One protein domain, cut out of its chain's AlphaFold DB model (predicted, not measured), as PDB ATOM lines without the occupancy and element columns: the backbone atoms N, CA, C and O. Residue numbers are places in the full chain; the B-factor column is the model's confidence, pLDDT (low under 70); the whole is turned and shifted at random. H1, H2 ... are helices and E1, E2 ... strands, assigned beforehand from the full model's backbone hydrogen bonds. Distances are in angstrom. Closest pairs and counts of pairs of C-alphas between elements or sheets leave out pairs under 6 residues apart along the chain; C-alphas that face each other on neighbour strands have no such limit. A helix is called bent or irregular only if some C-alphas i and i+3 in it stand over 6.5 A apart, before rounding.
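AT A GLANCE: This is residues 78 to 186 of the 395 residues of the protein "Amidohydrolase 3" of mine drainage metagenome (UniProt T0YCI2). A strongly twisted sheet of five strands has one helix, H4, packed slantwise across one face, while the short helix H3 sits beside the strands at the sheet's level. H1 lies beyond the edge strand E1, where residues 82 to 87 stick out, and the unnamed stretch 146 to 157 lies toward the opposite end of the longest axis. The printed part has 109 residues, with four named helices and five named strands in the order H1 E1 H2 E2 E3 H3 E4 E5 H4. The sheet is mixed, in the order E1 E2 E3 E5 E4, and the class is mixed, helices and strands. The whole is compact, with a radius of gyration of the C-alphas of 13.7 A, yet only just elongated, spanning 41 by 27 by 25 A.

IN THESE COORDINATES: In the sheet, E1 is residues 104 to 109, 13.8 A long, E2 126 to 130, E3 135 to 138, E5 166 to 173, 19.0 A long, and E4 158 to 163, 16.6 A long. E5 bends by 69 degrees at residue 169. H1, residues 88 to 98, is 15.3 A long and begins at C-alpha 88 (0.076, -0.539, 80.494). H2 is residues 117 to 120 and H3 residues 140 to 145. H4, residues 176 to 185, is 15.2 A long and ends at C-alpha 185 (20.158, -4.140, 72.772); it is irregular, with C-alphas 178 and 181 7.4 A apart.

HOW THE PARTS SIT: E1 and E2 are parallel, with N 106 and O 127 2.9 A apart, within hydrogen-bond range. The hairpin E2 and E3 is antiparallel, with N 128 and O 137 at 2.8 A. E3 and E5 are antiparallel, with N 136 and O 171 at 2.9 A, as is the hairpin E4 and E5, with N 161 and O 170 at 2.8 A. E1, H2, E2 form a strand-helix-strand unit, two parallel neighbour strands with a helix between along the chain; E3, H3, E4 form a split one, with E5 between its strands. Both crossovers are right-handed. H4 alone makes the second of two layers, a helix on one face of the sheet, at a height over the sheet of 8.9 A. It lies over E3, slantwise at 49 degrees on the local plane. H3 touches H4, about perpendicular at 77 degrees, the closest C-alphas being those of Ala 142 and Val 182, 6.5 A apart. H1, with residues 92 to 96, and H2, with 118 to 119, only graze the sheet. Every O i to N i+4 pair is within range in H1 and H3, 3 of 6 in H4; H2 is too short for one.

THE WHOLE: The C-alphas of Asp 84 and Arg 151 are the two farthest apart, at 43.5 A. The printed part has no cut, and the link from H3 to E4, 12 residues, is long. The mean pLDDT of the printed part is 86.2; residues 111 to 120 are under 70.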
ATOM      1  N   ASP A  78       6.439   4.265  76.663       86.38
ATOM      2  CA  ASP A  78       6.211   5.556  77.339       86.38
ATOM      3  C   ASP A  78       5.399   5.360  78.639       86.38
ATOM      4  O   ASP A  78       4.311   4.805  78.637       86.38
ATOM      5  N   LEU A  79       5.882   5.797  79.787       85.12
ATOM      6  CA  LEU A  79       5.188   5.669  81.072       85.12
ATOM      7  C   LEU A  79       4.555   6.984  81.522       85.12
ATOM      8  O   LEU A  79       3.959   7.031  82.597       85.12
ATOM      9  N   ILE A  80       4.659   8.043  80.717       80.81
ATOM     10  CA  ILE A  80       4.072   9.334  81.055       80.81
ATOM     11  C   ILE A  80       2.548   9.195  81.050       80.81
ATOM     12  O   ILE A  80       1.978   8.774  80.037       80.81
ATOM     13  N   PRO A  81       1.875   9.549  82.160       74.06
ATOM     14  CA  PRO A  81       0.426   9.495  82.231       74.06
ATOM     15  C   PRO A  81      -0.201  10.373  81.150       74.06
ATOM     16  O   PRO A  81       0.100  11.564  81.049       74.06
ATOM     17  N   ARG A  82      -1.094   9.784  80.356       78.50
ATOM     18  CA  ARG A  82      -1.944  10.503  79.409       78.50
ATOM     19  C   ARG A  82      -3.374  10.019  79.565       78.50
ATOM     20  O   ARG A  82      -3.602   8.830  79.771       78.50
ATOM     21  N   THR A  83      -4.323  10.938  79.447       77.69
ATOM     22  CA  THR A  83      -5.757  10.647  79.581       77.69
ATOM     23  C   THR A  83      -6.282   9.710  78.495       77.69
ATOM     24  O   THR A  83      -7.319   9.090  78.682       77.69
ATOM     25  N   ASP A  84      -5.574   9.610  77.370       84.44
ATOM     26  CA  ASP A  84      -5.925   8.826  76.186       84.44
ATOM     27  C   ASP A  84      -5.055   7.571  75.994       84.44
ATOM     28  O   ASP A  84      -5.207   6.866  74.998       84.44
ATOM     29  N   ALA A  85      -4.115   7.285  76.903       81.44
ATOM     30  CA  ALA A  85      -3.221   6.143  76.745       81.44
ATOM     31  C   ALA A  85      -3.937   4.816  77.068       81.44
ATOM     32  O   ALA A  85      -4.603   4.730  78.104       81.44
ATOM     33  N   PRO A  86      -3.736   3.754  76.260       85.25
ATOM     34  CA  PRO A  86      -4.196   2.417  76.617       85.25
ATOM     35  C   PRO A  86      -3.583   1.936  77.946       85.25
ATOM     36  O   PRO A  86      -2.516   2.417  78.354       85.25
ATOM     37  N   PRO A  87      -4.197   0.954  78.625       85.56
ATOM     38  CA  PRO A  87      -3.619   0.335  79.812       85.56
ATOM     39  C   PRO A  87      -2.195  -0.195  79.572       85.56
ATOM     40  O   PRO A  87      -1.880  -0.737  78.512       85.56
ATOM     41  N   LEU A  88      -1.324  -0.096  80.586       83.81
ATOM     42  CA  LEU A  88       0.076  -0.539  80.494       83.81
ATOM     43  C   LEU A  88       0.252  -1.981  79.962       83.81
ATOM     44  O   LEU A  88       1.148  -2.170  79.140       83.81
ATOM     45  N   PRO A  89      -0.567  -2.986  80.352       84.75
ATOM     46  CA  PRO A  89      -0.443  -4.343  79.813       84.75
ATOM     47  C   PRO A  89      -0.626  -4.432  78.293       84.75
ATOM     48  O   PRO A  89       0.099  -5.170  77.634       84.75
ATOM     49  N   GLU A  90      -1.549  -3.658  77.719       88.44
ATOM     50  CA  GLU A  90      -1.785  -3.647  76.269       88.44
ATOM     51  C   GLU A  90      -0.601  -3.034  75.523       88.44
ATOM     52  O   GLU A  90      -0.152  -3.556  74.502       88.44
ATOM     53  N   ARG A  91      -0.045  -1.961  76.085       88.31
ATOM     54  CA  ARG A  91       1.126  -1.263  75.542       88.31
ATOM     55  C   ARG A  91       2.384  -2.123  75.629       88.31
ATOM     56  O   ARG A  91       3.195  -2.113  74.708       88.31
ATOM     57  N   LEU A  92       2.530  -2.899  76.703       87.94
ATOM     58  CA  LEU A  92       3.594  -3.891  76.835       87.94
ATOM     59  C   LEU A  92       3.419  -5.038  75.828       87.94
ATOM     60  O   LEU A  92       4.383  -5.422  75.177       87.94
ATOM     61  N   ALA A  93       2.194  -5.532  75.629       89.25
ATOM     62  CA  ALA A  93       1.922  -6.551  74.616       89.25
ATOM     63  C   ALA A  93       2.218  -6.046  73.191       89.25
ATOM     64  O   ALA A  93       2.720  -6.797  72.359       89.25
ATOM     65  N   GLU A  94       1.928  -4.777  72.890       90.88
ATOM     66  CA  GLU A  94       2.326  -4.145  71.628       90.88
ATOM     67  C   GLU A  94       3.845  -4.039  71.487       90.88
ATOM     68  O   GLU A  94       4.388  -4.408  70.442       90.88
ATOM     69  N   TYR A  95       4.525  -3.596  72.546       90.31
ATOM     70  CA  TYR A  95       5.982  -3.560  72.594       90.31
ATOM     71  C   TYR A  95       6.580  -4.937  72.281       90.31
ATOM     72  O   TYR A  95       7.475  -5.041  71.447       90.31
ATOM     73  N   ASP A  96       6.033  -6.001  72.867       90.56
ATOM     74  CA  ASP A  96       6.513  -7.372  72.675       90.56
ATOM     75  C   ASP A  96       6.258  -7.924  71.280       90.56
ATOM     76  O   ASP A  96       7.104  -8.641  70.742       90.56
ATOM     77  N   ARG A  97       5.137  -7.553  70.651       93.00
ATOM     78  CA  ARG A  97       4.895  -7.881  69.239       93.00
ATOM     79  C   ARG A  97       5.903  -7.195  68.323       93.00
ATOM     80  O   ARG A  97       6.336  -7.793  67.343       93.00
ATOM     81  N   ARG A  98       6.258  -5.944  68.620       91.19
ATOM     82  CA  ARG A  98       7.181  -5.153  67.797       91.19
ATOM     83  C   ARG A  98       8.644  -5.538  68.026       91.19
ATOM     84  O   ARG A  98       9.440  -5.492  67.091       91.19
ATOM     85  N   TYR A  99       8.991  -5.923  69.250       91.25
ATOM     86  CA  TYR A  99      10.362  -6.141  69.708       91.25
ATOM     87  C   TYR A  99      10.526  -7.475  70.460       91.25
ATOM     88  O   TYR A  99      10.963  -7.487  71.616       91.25
ATOM     89  N   PRO A 100      10.207  -8.618  69.822       90.75
ATOM     90  CA  PRO A 100      10.206  -9.913  70.492       90.75
ATOM     91  C   PRO A 100      11.591 -10.262  71.051       90.75
ATOM     92  O   PRO A 100      12.603 -10.175  70.356       90.75
ATOM     93  N   GLY A 101      11.637 -10.649  72.330       89.56
ATOM     94  CA  GLY A 101      12.857 -11.091  73.019       89.56
ATOM     95  C   GLY A 101      13.865  -9.989  73.370       89.56
ATOM     96  O   GLY A 101      14.877 -10.281  74.007       89.56
ATOM     97  N   ARG A 102      13.612  -8.727  73.001       92.19
ATOM     98  CA  ARG A 102      14.501  -7.608  73.347       92.19
ATOM     99  C   ARG A 102      14.274  -7.139  74.790       92.19
ATOM    100  O   ARG A 102      13.175  -7.330  75.327       92.19
ATOM    101  N   PRO A 103      15.289  -6.515  75.423       93.75
ATOM    102  CA  PRO A 103      15.110  -5.828  76.696       93.75
ATOM    103  C   PRO A 103      13.984  -4.803  76.629       93.75
ATOM    104  O   PRO A 103      13.881  -4.079  75.639       93.75
ATOM    105  N   VAL A 104      13.186  -4.695  77.693       91.94
ATOM    106  CA  VAL A 104      12.161  -3.649  77.768       91.94
ATOM    107  C   VAL A 104      12.819  -2.344  78.168       91.94
ATOM    108  O   VAL A 104      13.350  -2.217  79.270       91.94
ATOM    109  N   ILE A 105      12.757  -1.362  77.278       91.94
ATOM    110  CA  ILE A 105      13.151   0.011  77.579       91.94
ATOM    111  C   ILE A 105      11.880   0.826  77.757       91.94
ATOM    112  O   ILE A 105      11.019   0.837  76.875       91.94
ATOM    113  N   ALA A 106      11.764   1.497  78.896       89.81
ATOM    114  CA  ALA A 106      10.643   2.361  79.217       89.81
ATOM    115  C   ALA A 106      11.128   3.746  79.652       89.81
ATOM    116  O   ALA A 106      12.235   3.890  80.169       89.81
ATOM    117  N   PHE A 107      10.306   4.772  79.445       87.81
ATOM    118  CA  PHE A 107      10.676   6.158  79.728       87.81
ATOM    119  C   PHE A 107       9.580   6.893  80.484       87.81
ATOM    120  O   PHE A 107       8.407   6.745  80.172       87.81
ATOM    121  N   GLY A 108       9.965   7.772  81.403       80.94
ATOM    122  CA  GLY A 108       9.088   8.803  81.937       80.94
ATOM    123  C   GLY A 108       8.321   8.423  83.198       80.94
ATOM    124  O   GLY A 108       7.292   9.031  83.499       80.94
ATOM    125  N   ALA A 109       8.850   7.468  83.963       77.25
ATOM    126  CA  ALA A 109       8.420   7.265  85.339       77.25
ATOM    127  C   ALA A 109       8.700   8.526  86.180       77.25
ATOM    128  O   ALA A 109       9.717   9.207  85.994       77.25
ATOM    129  N   LEU A 110       7.798   8.847  87.112       70.25
ATOM    130  CA  LEU A 110       8.114   9.796  88.178       70.25
ATOM    131  C   LEU A 110       9.013   9.092  89.181       70.25
ATOM    132  O   LEU A 110       8.733   7.959  89.559       70.25
ATOM    133  N   PHE A 111      10.050   9.786  89.648       65.25
ATOM    134  CA  PHE A 111      10.996   9.217  90.603       65.25
ATOM    135  C   PHE A 111      10.341   8.714  91.896       65.25
ATOM    136  O   PHE A 111      10.784   7.729  92.473       65.25
ATOM    137  N   GLU A 112       9.254   9.356  92.314       61.97
ATOM    138  CA  GLU A 112       8.501   8.999  93.520       61.97
ATOM    139  C   GLU A 112       7.369   7.999  93.263       61.97
ATOM    140  O   GLU A 112       6.722   7.541  94.202       61.97
ATOM    141  N   SER A 113       7.085   7.666  92.001       62.91
ATOM    142  CA  SER A 113       6.034   6.701  91.701       62.91
ATOM    143  C   SER A 113       6.512   5.278  91.975       62.91
ATOM    144  O   SER A 113       7.665   4.949  91.688       62.91
ATOM    145  N   PRO A 114       5.624   4.397  92.477       55.81
ATOM    146  CA  PRO A 114       5.935   2.981  92.559       55.81
ATOM    147  C   PRO A 114       6.353   2.490  91.173       55.81
ATOM    148  O   PRO A 114       5.702   2.801  90.170       55.81
ATOM    149  N   ILE A 115       7.454   1.737  91.123       61.81
ATOM    150  CA  ILE A 115       7.952   1.175  89.870       61.81
ATOM    151  C   ILE A 115       6.800   0.339  89.272       61.81
ATOM    152  O   ILE A 115       6.237  -0.491  89.997       61.81
ATOM    153  N   PRO A 116       6.388   0.578  88.006       60.56
ATOM    154  CA  PRO A 116       5.229  -0.076  87.396       60.56
ATOM    155  C   PRO A 116       5.269  -1.600  87.524       60.56
ATOM    156  O   PRO A 116       6.334  -2.161  87.741       60.56
ATOM    157  N   ALA A 117       4.147  -2.297  87.307       58.19
ATOM    158  CA  ALA A 117       4.060  -3.768  87.384       58.19
ATOM    159  C   ALA A 117       5.188  -4.525  86.637       58.19
ATOM    160  O   ALA A 117       5.557  -5.622  87.053       58.19
ATOM    161  N   LEU A 118       5.780  -3.898  85.609       59.47
ATOM    162  CA  LEU A 118       7.020  -4.309  84.938       59.47
ATOM    163  C   LEU A 118       8.151  -4.696  85.916       59.47
ATOM    164  O   LEU A 118       8.895  -5.634  85.665       59.47
ATOM    165  N   ALA A 119       8.239  -4.021  87.064       62.97
ATOM    166  CA  ALA A 119       9.242  -4.223  88.106       62.97
ATOM    167  C   ALA A 119       9.230  -5.614  88.743       62.97
ATOM    168  O   ALA A 119      10.191  -5.994  89.409       62.97
ATOM    169  N   ARG A 120       8.122  -6.347  88.592       65.00
ATOM    170  CA  ARG A 120       7.947  -7.690  89.151       65.00
ATOM    171  C   ARG A 120       8.391  -8.793  88.190       65.00
ATOM    172  O   ARG A 120       8.462  -9.943  88.613       65.00
ATOM    173  N   ASP A 121       8.678  -8.459  86.933       75.94
ATOM    174  CA  ASP A 121       9.136  -9.411  85.926       75.94
ATOM    175  C   ASP A 121      10.672  -9.434  85.844       75.94
ATOM    176  O   ASP A 121      11.320  -8.464  85.445       75.94
ATOM    177  N   ASP A 122      11.251 -10.572  86.229       84.62
ATOM    178  CA  ASP A 122      12.688 -10.864  86.165       84.62
ATOM    179  C   ASP A 122      13.033 -11.852  85.026       84.62
ATOM    180  O   ASP A 122      14.164 -12.335  84.949       84.62
ATOM    181  N   SER A 123      12.087 -12.160  84.127       87.81
ATOM    182  CA  SER A 123      12.292 -13.110  83.019       87.81
ATOM    183  C   SER A 123      13.242 -12.594  81.935       87.81
ATOM    184  O   SER A 123      13.908 -13.386  81.265       87.81
ATOM    185  N   ARG A 124      13.350 -11.270  81.776       91.00
ATOM    186  CA  ARG A 124      14.260 -10.608  80.829       91.00
ATOM    187  C   ARG A 124      14.730  -9.246  81.347       91.00
ATOM    188  O   ARG A 124      14.094  -8.681  82.236       91.00
ATOM    189  N   PRO A 125      15.824  -8.684  80.805       94.12
ATOM    190  CA  PRO A 125      16.287  -7.350  81.174       94.12
ATOM    191  C   PRO A 125      15.241  -6.261  80.920       94.12
ATOM    192  O   PRO A 125      14.645  -6.207  79.842       94.12
ATOM    193  N   TRP A 126      15.074  -5.348  81.876       92.50
ATOM    194  CA  TRP A 126      14.367  -4.091  81.649       92.50
ATOM    195  C   TRP A 126      15.105  -2.902  82.256       92.50
ATOM    196  O   TRP A 126      15.825  -3.030  83.249       92.50
ATOM    197  N   VAL A 127      14.913  -1.742  81.630       92.88
ATOM    198  CA  VAL A 127      15.408  -0.438  82.075       92.88
ATOM    199  C   VAL A 127      14.272   0.572  81.969       92.88
ATOM    200  O   VAL A 127      13.676   0.737  80.906       92.88
ATOM    201  N   ILE A 128      13.993   1.265  83.066       90.81
ATOM    202  CA  ILE A 128      13.034   2.362  83.130       90.81
ATOM    203  C   ILE A 128      13.823   3.642  83.381       90.81
ATOM    204  O   ILE A 128      14.505   3.745  84.392       90.81
ATOM    205  N   LEU A 129      13.734   4.609  82.477       89.38
ATOM    206  CA  LEU A 129      14.313   5.939  82.649       89.38
ATOM    207  C   LEU A 129      13.289   6.871  83.301       89.38
ATOM    208  O   LEU A 129      12.096   6.824  82.978       89.38
ATOM    209  N   ASP A 130      13.745   7.726  84.211       87.00
ATOM    210  CA  ASP A 130      12.919   8.800  84.754       87.00
ATOM    211  C   ASP A 130      12.648   9.875  83.682       87.00
ATOM    212  O   ASP A 130      13.258   9.886  82.613       87.00
ATOM    213  N   ARG A 131      11.715  10.796  83.950       81.12
ATOM    214  CA  ARG A 131      11.371  11.858  82.984       81.12
ATOM    215  C   ARG A 131      12.544  12.768  82.615       81.12
ATOM    216  O   ARG A 131      12.530  13.312  81.514       81.12
ATOM    217  N   SER A 132      13.502  12.961  83.522       82.06
ATOM    218  CA  SER A 132      14.668  13.816  83.287       82.06
ATOM    219  C   SER A 132      15.817  13.103  82.568       82.06
ATOM    220  O   SER A 132      16.689  13.771  82.023       82.06
ATOM    221  N   GLY A 133      15.824  11.767  82.550       83.94
ATOM    222  CA  GLY A 133      16.944  10.950  82.080       83.94
ATOM    223  C   GLY A 133      18.140  10.905  83.045       83.94
ATOM    224  O   GLY A 133      19.134  10.252  82.734       83.94
ATOM    225  N   HIS A 134      18.056  11.560  84.209       86.75
ATOM    226  CA  HIS A 134      19.108  11.583  85.233       86.75
ATOM    227  C   HIS A 134      18.983  10.443  86.250       86.75
ATOM    228  O   HIS A 134      19.874  10.257  87.077       86.75
ATOM    229  N   ALA A 135      17.905   9.662  86.208       91.00
ATOM    230  CA  ALA A 135      17.771   8.452  86.999       91.00
ATOM    231  C   ALA A 135      17.204   7.296  86.174       91.00
ATOM    232  O   ALA A 135      16.474   7.477  85.197       91.00
ATOM    233  N   ALA A 136      17.537   6.082  86.596       92.25
ATOM    234  CA  ALA A 136      17.015   4.866  86.007       92.25
ATOM    235  C   ALA A 136      16.744   3.799  87.064       92.25
ATOM    236  O   ALA A 136      17.420   3.737  88.093       92.25
ATOM    237  N   TRP A 137      15.806   2.914  86.745       91.94
ATOM    238  CA  TRP A 137      15.594   1.643  87.422       91.94
ATOM    239  C   TRP A 137      15.938   0.515  86.464       91.94
ATOM    240  O   TRP A 137      15.547   0.545  85.296       91.94
ATOM    241  N   ALA A 138      16.621  -0.504  86.961       92.50
ATOM    242  CA  ALA A 138      16.918  -1.711  86.208       92.50
ATOM    243  C   ALA A 138      16.733  -2.949  87.088       92.50
ATOM    244  O   ALA A 138      17.092  -2.937  88.270       92.50
ATOM    245  N   ASN A 139      16.215  -4.034  86.511       92.00
ATOM    246  CA  ASN A 139      16.156  -5.307  87.223       92.00
ATOM    247  C   ASN A 139      17.507  -6.015  87.301       92.00
ATOM    248  O   ASN A 139      18.488  -5.667  86.642       92.00
ATOM    249  N   ARG A 140      17.540  -7.087  88.097       91.19
ATOM    250  CA  ARG A 140      18.739  -7.906  88.278       91.19
ATOM    251  C   ARG A 140      19.261  -8.502  86.962       91.19
ATOM    252  O   ARG A 140      20.476  -8.450  86.779       91.19
ATOM    253  N   PRO A 141      18.436  -9.049  86.041       93.88
ATOM    254  CA  PRO A 141      18.903  -9.443  84.711       93.88
ATOM    255  C   PRO A 141      19.645  -8.333  83.955       93.88
ATOM    256  O   PRO A 141      20.741  -8.587  83.453       93.88
ATOM    257  N   ALA A 142      19.104  -7.110  83.918       94.88
ATOM    258  CA  ALA A 142      19.757  -5.976  83.267       94.88
ATOM    259  C   ALA A 142      21.096  -5.637  83.933       94.88
ATOM    260  O   ALA A 142      22.118  -5.608  83.249       94.88
ATOM    261  N   LEU A 143      21.129  -5.487  85.262       94.75
ATOM    262  CA  LEU A 143      22.366  -5.199  86.002       94.75
ATOM    263  C   LEU A 143      23.447  -6.267  85.770       94.75
ATOM    264  O   LEU A 143      24.599  -5.935  85.497       94.75
ATOM    265  N   ARG A 144      23.079  -7.555  85.820       93.75
ATOM    266  CA  ARG A 144      24.015  -8.663  85.579       93.75
ATOM    267  C   ARG A 144      24.566  -8.660  84.157       93.75
ATOM    268  O   ARG A 144      25.750  -8.928  83.985       93.75
ATOM    269  N   SER A 145      23.744  -8.338  83.154       95.25
ATOM    270  CA  SER A 145      24.183  -8.308  81.750       95.25
ATOM    271  C   SER A 145      25.266  -7.264  81.461       95.25
ATOM    272  O   SER A 145      26.031  -7.433  80.517       95.25
ATOM    273  N   VAL A 146      25.376  -6.227  82.299       95.50
ATOM    274  CA  VAL A 146      26.442  -5.211  82.232       95.50
ATOM    275  C   VAL A 146      27.481  -5.359  83.350       95.50
ATOM    276  O   VAL A 146      28.283  -4.458  83.585       95.50
ATOM    277  N   GLY A 147      27.488  -6.501  84.047       93.69
ATOM    278  CA  GLY A 147      28.482  -6.821  85.072       93.69
ATOM    279  C   GLY A 147      28.402  -5.956  86.334       93.69
ATOM    280  O   GLY A 147      29.406  -5.805  87.031       93.69
ATOM    281  N   LEU A 148      27.241  -5.369  86.638       94.31
ATOM    282  CA  LEU A 148      27.040  -4.602  87.865       94.31
ATOM    283  C   LEU A 148      26.688  -5.533  89.028       94.31
ATOM    284  O   LEU A 148      25.700  -6.269  88.987       94.31
ATOM    285  N   ASP A 149      27.488  -5.457  90.090       89.50
ATOM    286  CA  ASP A 149      27.268  -6.152  91.353       89.50
ATOM    287  C   ASP A 149      27.397  -5.191  92.551       89.50
ATOM    288  O   ASP A 149      27.716  -4.009  92.406       89.50
ATOM    289  N   ALA A 150      27.153  -5.697  93.761       87.75
ATOM    290  CA  ALA A 150      27.212  -4.895  94.984       87.75
ATOM    291  C   ALA A 150      28.615  -4.346  95.316       87.75
ATOM    292  O   ALA A 150      28.716  -3.431  96.132       87.75
ATOM    293  N   ARG A 151      29.687  -4.871  94.706       89.50
ATOM    294  CA  ARG A 151      31.077  -4.436  94.926       89.50
ATOM    295  C   ARG A 151      31.512  -3.361  93.939       89.50
ATOM    296  O   ARG A 151      32.505  -2.685  94.190       89.50
ATOM    297  N   ARG A 152      30.790  -3.193  92.825       91.06
ATOM    298  CA  ARG A 152      31.050  -2.129  91.852       91.06
ATOM    299  C   ARG A 152      31.047  -0.772  92.570       91.06
ATOM    300  O   ARG A 152      30.016  -0.458  93.162       91.06
ATOM    301  N   PRO A 153      32.126   0.031  92.526       92.12
ATOM    302  CA  PRO A 153      32.114   1.384  93.075       92.12
ATOM    303  C   PRO A 153      31.244   2.315  92.228       92.12
ATOM    304  O   PRO A 153      30.990   2.053  91.047       92.12
ATOM    305  N   ASP A 154      30.808   3.414  92.831       92.19
ATOM    306  CA  ASP A 154      30.088   4.463  92.117       92.19
ATOM    307  C   ASP A 154      31.016   5.112  91.070       92.19
ATOM    308  O   ASP A 154      32.194   5.357  91.359       92.19
ATOM    309  N   PRO A 155      30.543   5.347  89.832       89.31
ATOM    310  CA  PRO A 155      31.353   6.025  88.829       89.31
ATOM    311  C   PRO A 155      31.506   7.515  89.176       89.31
ATOM    312  O   PRO A 155      30.619   8.091  89.809       89.31
ATOM    313  N   PRO A 156      32.574   8.185  88.708       84.06
ATOM    314  CA  PRO A 156      32.665   9.640  88.791       84.06
ATOM    315  C   PRO A 156      31.399  10.317  88.240       84.06
ATOM    316  O   PRO A 156      30.956   9.999  87.136       84.06
ATOM    317  N   GLY A 157      30.808  11.228  89.020       83.00
ATOM    318  CA  GLY A 157      29.596  11.961  88.634       83.00
ATOM    319  C   GLY A 157      28.306  11.128  88.613       83.00
ATOM    320  O   GLY A 157      27.336  11.539  87.981       83.00
ATOM    321  N   GLY A 158      28.273   9.957  89.252       90.38
ATOM    322  CA  GLY A 158      27.073   9.131  89.357       90.38
ATOM    323  C   GLY A 158      27.019   8.345  90.660       90.38
ATOM    324  O   GLY A 158      28.006   8.251  91.382       90.38
ATOM    325  N   ARG A 159      25.854   7.772  90.961       93.31
ATOM    326  CA  ARG A 159      25.625   6.983  92.182       93.31
ATOM    327  C   ARG A 159      24.870   5.703  91.848       93.31
ATOM    328  O   ARG A 159      23.942   5.727  91.037       93.31
ATOM    329  N   LEU A 160      25.249   4.589  92.471       93.94
ATOM    330  CA  LEU A 160      24.479   3.346  92.432       93.94
ATOM    331  C   LEU A 160      23.659   3.236  93.721       93.94
ATOM    332  O   LEU A 160      24.204   3.304  94.819       93.94
ATOM    333  N   GLY A 161      22.346   3.052  93.606       90.75
ATOM    334  CA  GLY A 161      21.477   2.890  94.768       90.75
ATOM    335  C   GLY A 161      21.727   1.556  95.467       90.75
ATOM    336  O   GLY A 161      21.584   0.491  94.856       90.75
ATOM    337  N   ARG A 162      22.040   1.600  96.764       89.75
ATOM    338  CA  ARG A 162      22.357   0.426  97.591       89.75
ATOM    339  C   ARG A 162      21.382   0.293  98.752       89.75
ATOM    340  O   ARG A 162      20.944   1.286  99.316       89.75
ATOM    341  N   GLY A 163      21.076  -0.949  99.104       85.50
ATOM    342  CA  GLY A 163      20.293  -1.308 100.282       85.50
ATOM    343  C   GLY A 163      20.873  -2.546 100.961       85.50
ATOM    344  O   GLY A 163      21.906  -3.068 100.541       85.50
ATOM    345  N   ALA A 164      20.187  -3.052 101.987       79.56
ATOM    346  CA  ALA A 164      20.659  -4.177 102.805       79.56
ATOM    347  C   ALA A 164      20.987  -5.457 102.000       79.56
ATOM    348  O   ALA A 164      21.816  -6.254 102.426       79.56
ATOM    349  N   GLY A 165      20.369  -5.644 100.828       78.06
ATOM    350  CA  GLY A 165      20.582  -6.793  99.936       78.06
ATOM    351  C   GLY A 165      21.504  -6.540  98.733       78.06
ATOM    352  O   GLY A 165      21.505  -7.351  97.808       78.06
ATOM    353  N   GLY A 166      22.244  -5.426  98.695       86.56
ATOM    354  CA  GLY A 166      23.105  -5.046  97.567       86.56
ATOM    355  C   GLY A 166      22.504  -3.945  96.686       86.56
ATOM    356  O   GLY A 166      21.878  -3.012  97.192       86.56
ATOM    357  N   LEU A 167      22.728  -4.016  95.367       91.38
ATOM    358  CA  LEU A 167      22.189  -3.023  94.429       91.38
ATOM    359  C   LEU A 167      20.657  -3.074  94.410       91.38
ATOM    360  O   LEU A 167      20.056  -4.124  94.196       91.38
ATOM    361  N   THR A 168      20.039  -1.911  94.588       89.06
ATOM    362  CA  THR A 168      18.574  -1.740  94.572       89.06
ATOM    363  C   THR A 168      18.000  -1.654  93.158       89.06
ATOM    364  O   THR A 168      16.786  -1.685  92.995       89.06
ATOM    365  N   GLY A 169      18.859  -1.502  92.145       89.25
ATOM    366  CA  GLY A 169      18.455  -1.232  90.766       89.25
ATOM    367  C   GLY A 169      18.272   0.243  90.431       89.25
ATOM    368  O   GLY A 169      18.048   0.539  89.267       89.25
ATOM    369  N   HIS A 170      18.423   1.159  91.394       91.25
ATOM    370  CA  HIS A 170      18.465   2.595  91.116       91.25
ATOM    371  C   HIS A 170      19.854   3.012  90.631       91.25
ATOM    372  O   HIS A 170      20.867   2.649  91.238       91.25
ATOM    373  N   LEU A 171      19.903   3.808  89.569       93.81
ATOM    374  CA  LEU A 171      21.118   4.421  89.045       93.81
ATOM    375  C   LEU A 171      20.877   5.914  88.845       93.81
ATOM    376  O   LEU A 171      19.810   6.299  88.375       93.81
ATOM    377  N   TYR A 172      21.872   6.729  89.189       92.94
ATOM    378  CA  TYR A 172      21.793   8.188  89.134       92.94
ATOM    379  C   TYR A 172      22.927   8.765  88.285       92.94
ATOM    380  O   TYR A 172      24.088   8.362  88.421       92.94
ATOM    381  N   ASP A 173      22.581   9.726  87.434       91.00
ATOM    382  CA  ASP A 173      23.475  10.503  86.582       91.00
ATOM    383  C   ASP A 173      24.448   9.638  85.772       91.00
ATOM    384  O   ASP A 173      24.009   8.797  84.989       91.00
ATOM    385  N   ALA A 174      25.768   9.791  85.940       89.00
ATOM    386  CA  ALA A 174      26.746   9.041  85.152       89.00
ATOM    387  C   ALA A 174      26.603   7.514  85.305       89.00
ATOM    388  O   ALA A 174      27.013   6.768  84.415       89.00
ATOM    389  N   ALA A 175      25.984   7.034  86.391       92.81
ATOM    390  CA  ALA A 175      25.690   5.617  86.556       92.81
ATOM    391  C   ALA A 175      24.611   5.114  85.586       92.81
ATOM    392  O   ALA A 175      24.652   3.944  85.217       92.81
ATOM    393  N   VAL A 176      23.695   5.967  85.110       92.88
ATOM    394  CA  VAL A 176      22.679   5.588  84.110       92.88
ATOM    395  C   VAL A 176      23.337   5.099  82.816       92.88
ATOM    396  O   VAL A 176      22.896   4.101  82.249       92.88
ATOM    397  N   SER A 177      24.452   5.714  82.401       90.12
ATOM    398  CA  SER A 177      25.211   5.291  81.212       90.12
ATOM    399  C   SER A 177      25.804   3.879  81.325       90.12
ATOM    400  O   SER A 177      26.104   3.254  80.311       90.12
ATOM    401  N   LEU A 178      25.914   3.301  82.528       93.19
ATOM    402  CA  LEU A 178      26.318   1.896  82.681       93.19
ATOM    403  C   LEU A 178      25.278   0.924  82.088       93.19
ATOM    404  O   LEU A 178      25.608  -0.227  81.813       93.19
ATOM    405  N   LEU A 179      24.040   1.380  81.860       93.75
ATOM    406  CA  LEU A 179      22.963   0.615  81.226       93.75
ATOM    407  C   LEU A 179      22.903   0.799  79.703       93.75
ATOM    408  O   LEU A 179      22.059   0.173  79.057       93.75
ATOM    409  N   ASP A 180      23.770   1.621  79.107       90.62
ATOM    410  CA  ASP A 180      23.755   1.888  77.664       90.62
ATOM    411  C   ASP A 180      23.860   0.617  76.799       90.62
ATOM    412  O   ASP A 180      23.139   0.546  75.801       90.62
ATOM    413  N   PRO A 181      24.623  -0.434  77.172       92.75
ATOM    414  CA  PRO A 181      24.588  -1.703  76.442       92.75
ATOM    415  C   PRO A 181      23.209  -2.382  76.456       92.75
ATOM    416  O   PRO A 181      22.766  -2.892  75.427       92.75
ATOM    417  N   VAL A 182      22.487  -2.344  77.584       93.56
ATOM    418  CA  VAL A 182      21.119  -2.895  77.684       93.56
ATOM    419  C   VAL A 182      20.158  -2.081  76.819       93.56
ATOM    420  O   VAL A 182      19.365  -2.646  76.067       93.56
ATOM    421  N   ARG A 183      20.268  -0.748  76.874       90.94
ATOM    422  CA  ARG A 183      19.472   0.176  76.049       90.94
ATOM    423  C   ARG A 183      19.716  -0.054  74.559       90.94
ATOM    424  O   ARG A 183      18.750  -0.099  73.798       90.94
ATOM    425  N   ALA A 184      20.974  -0.239  74.158       87.69
ATOM    426  CA  ALA A 184      21.379  -0.492  72.777       87.69
ATOM    427  C   ALA A 184      20.894  -1.854  72.250       87.69
ATOM    428  O   ALA A 184      20.588  -1.972  71.065       87.69
ATOM    429  N   ALA A 185      20.793  -2.868  73.116       89.69
ATOM    430  CA  ALA A 185      20.158  -4.140  72.772       89.69
ATOM    431  C   ALA A 185      18.628  -3.999  72.607       89.69
ATOM    432  O   ALA A 185      18.011  -4.714  71.812       89.69
ATOM    433  N   GLY A 186      18.012  -3.045  73.311       85.56
ATOM    434  CA  GLY A 186      16.640  -2.586  73.077       85.56
ATOM    435  C   GLY A 186      16.504  -1.679  71.841       85.56
ATOM    436  O   GLY A 186      17.496  -1.336  71.199       85.56
TER     437      GLY A 186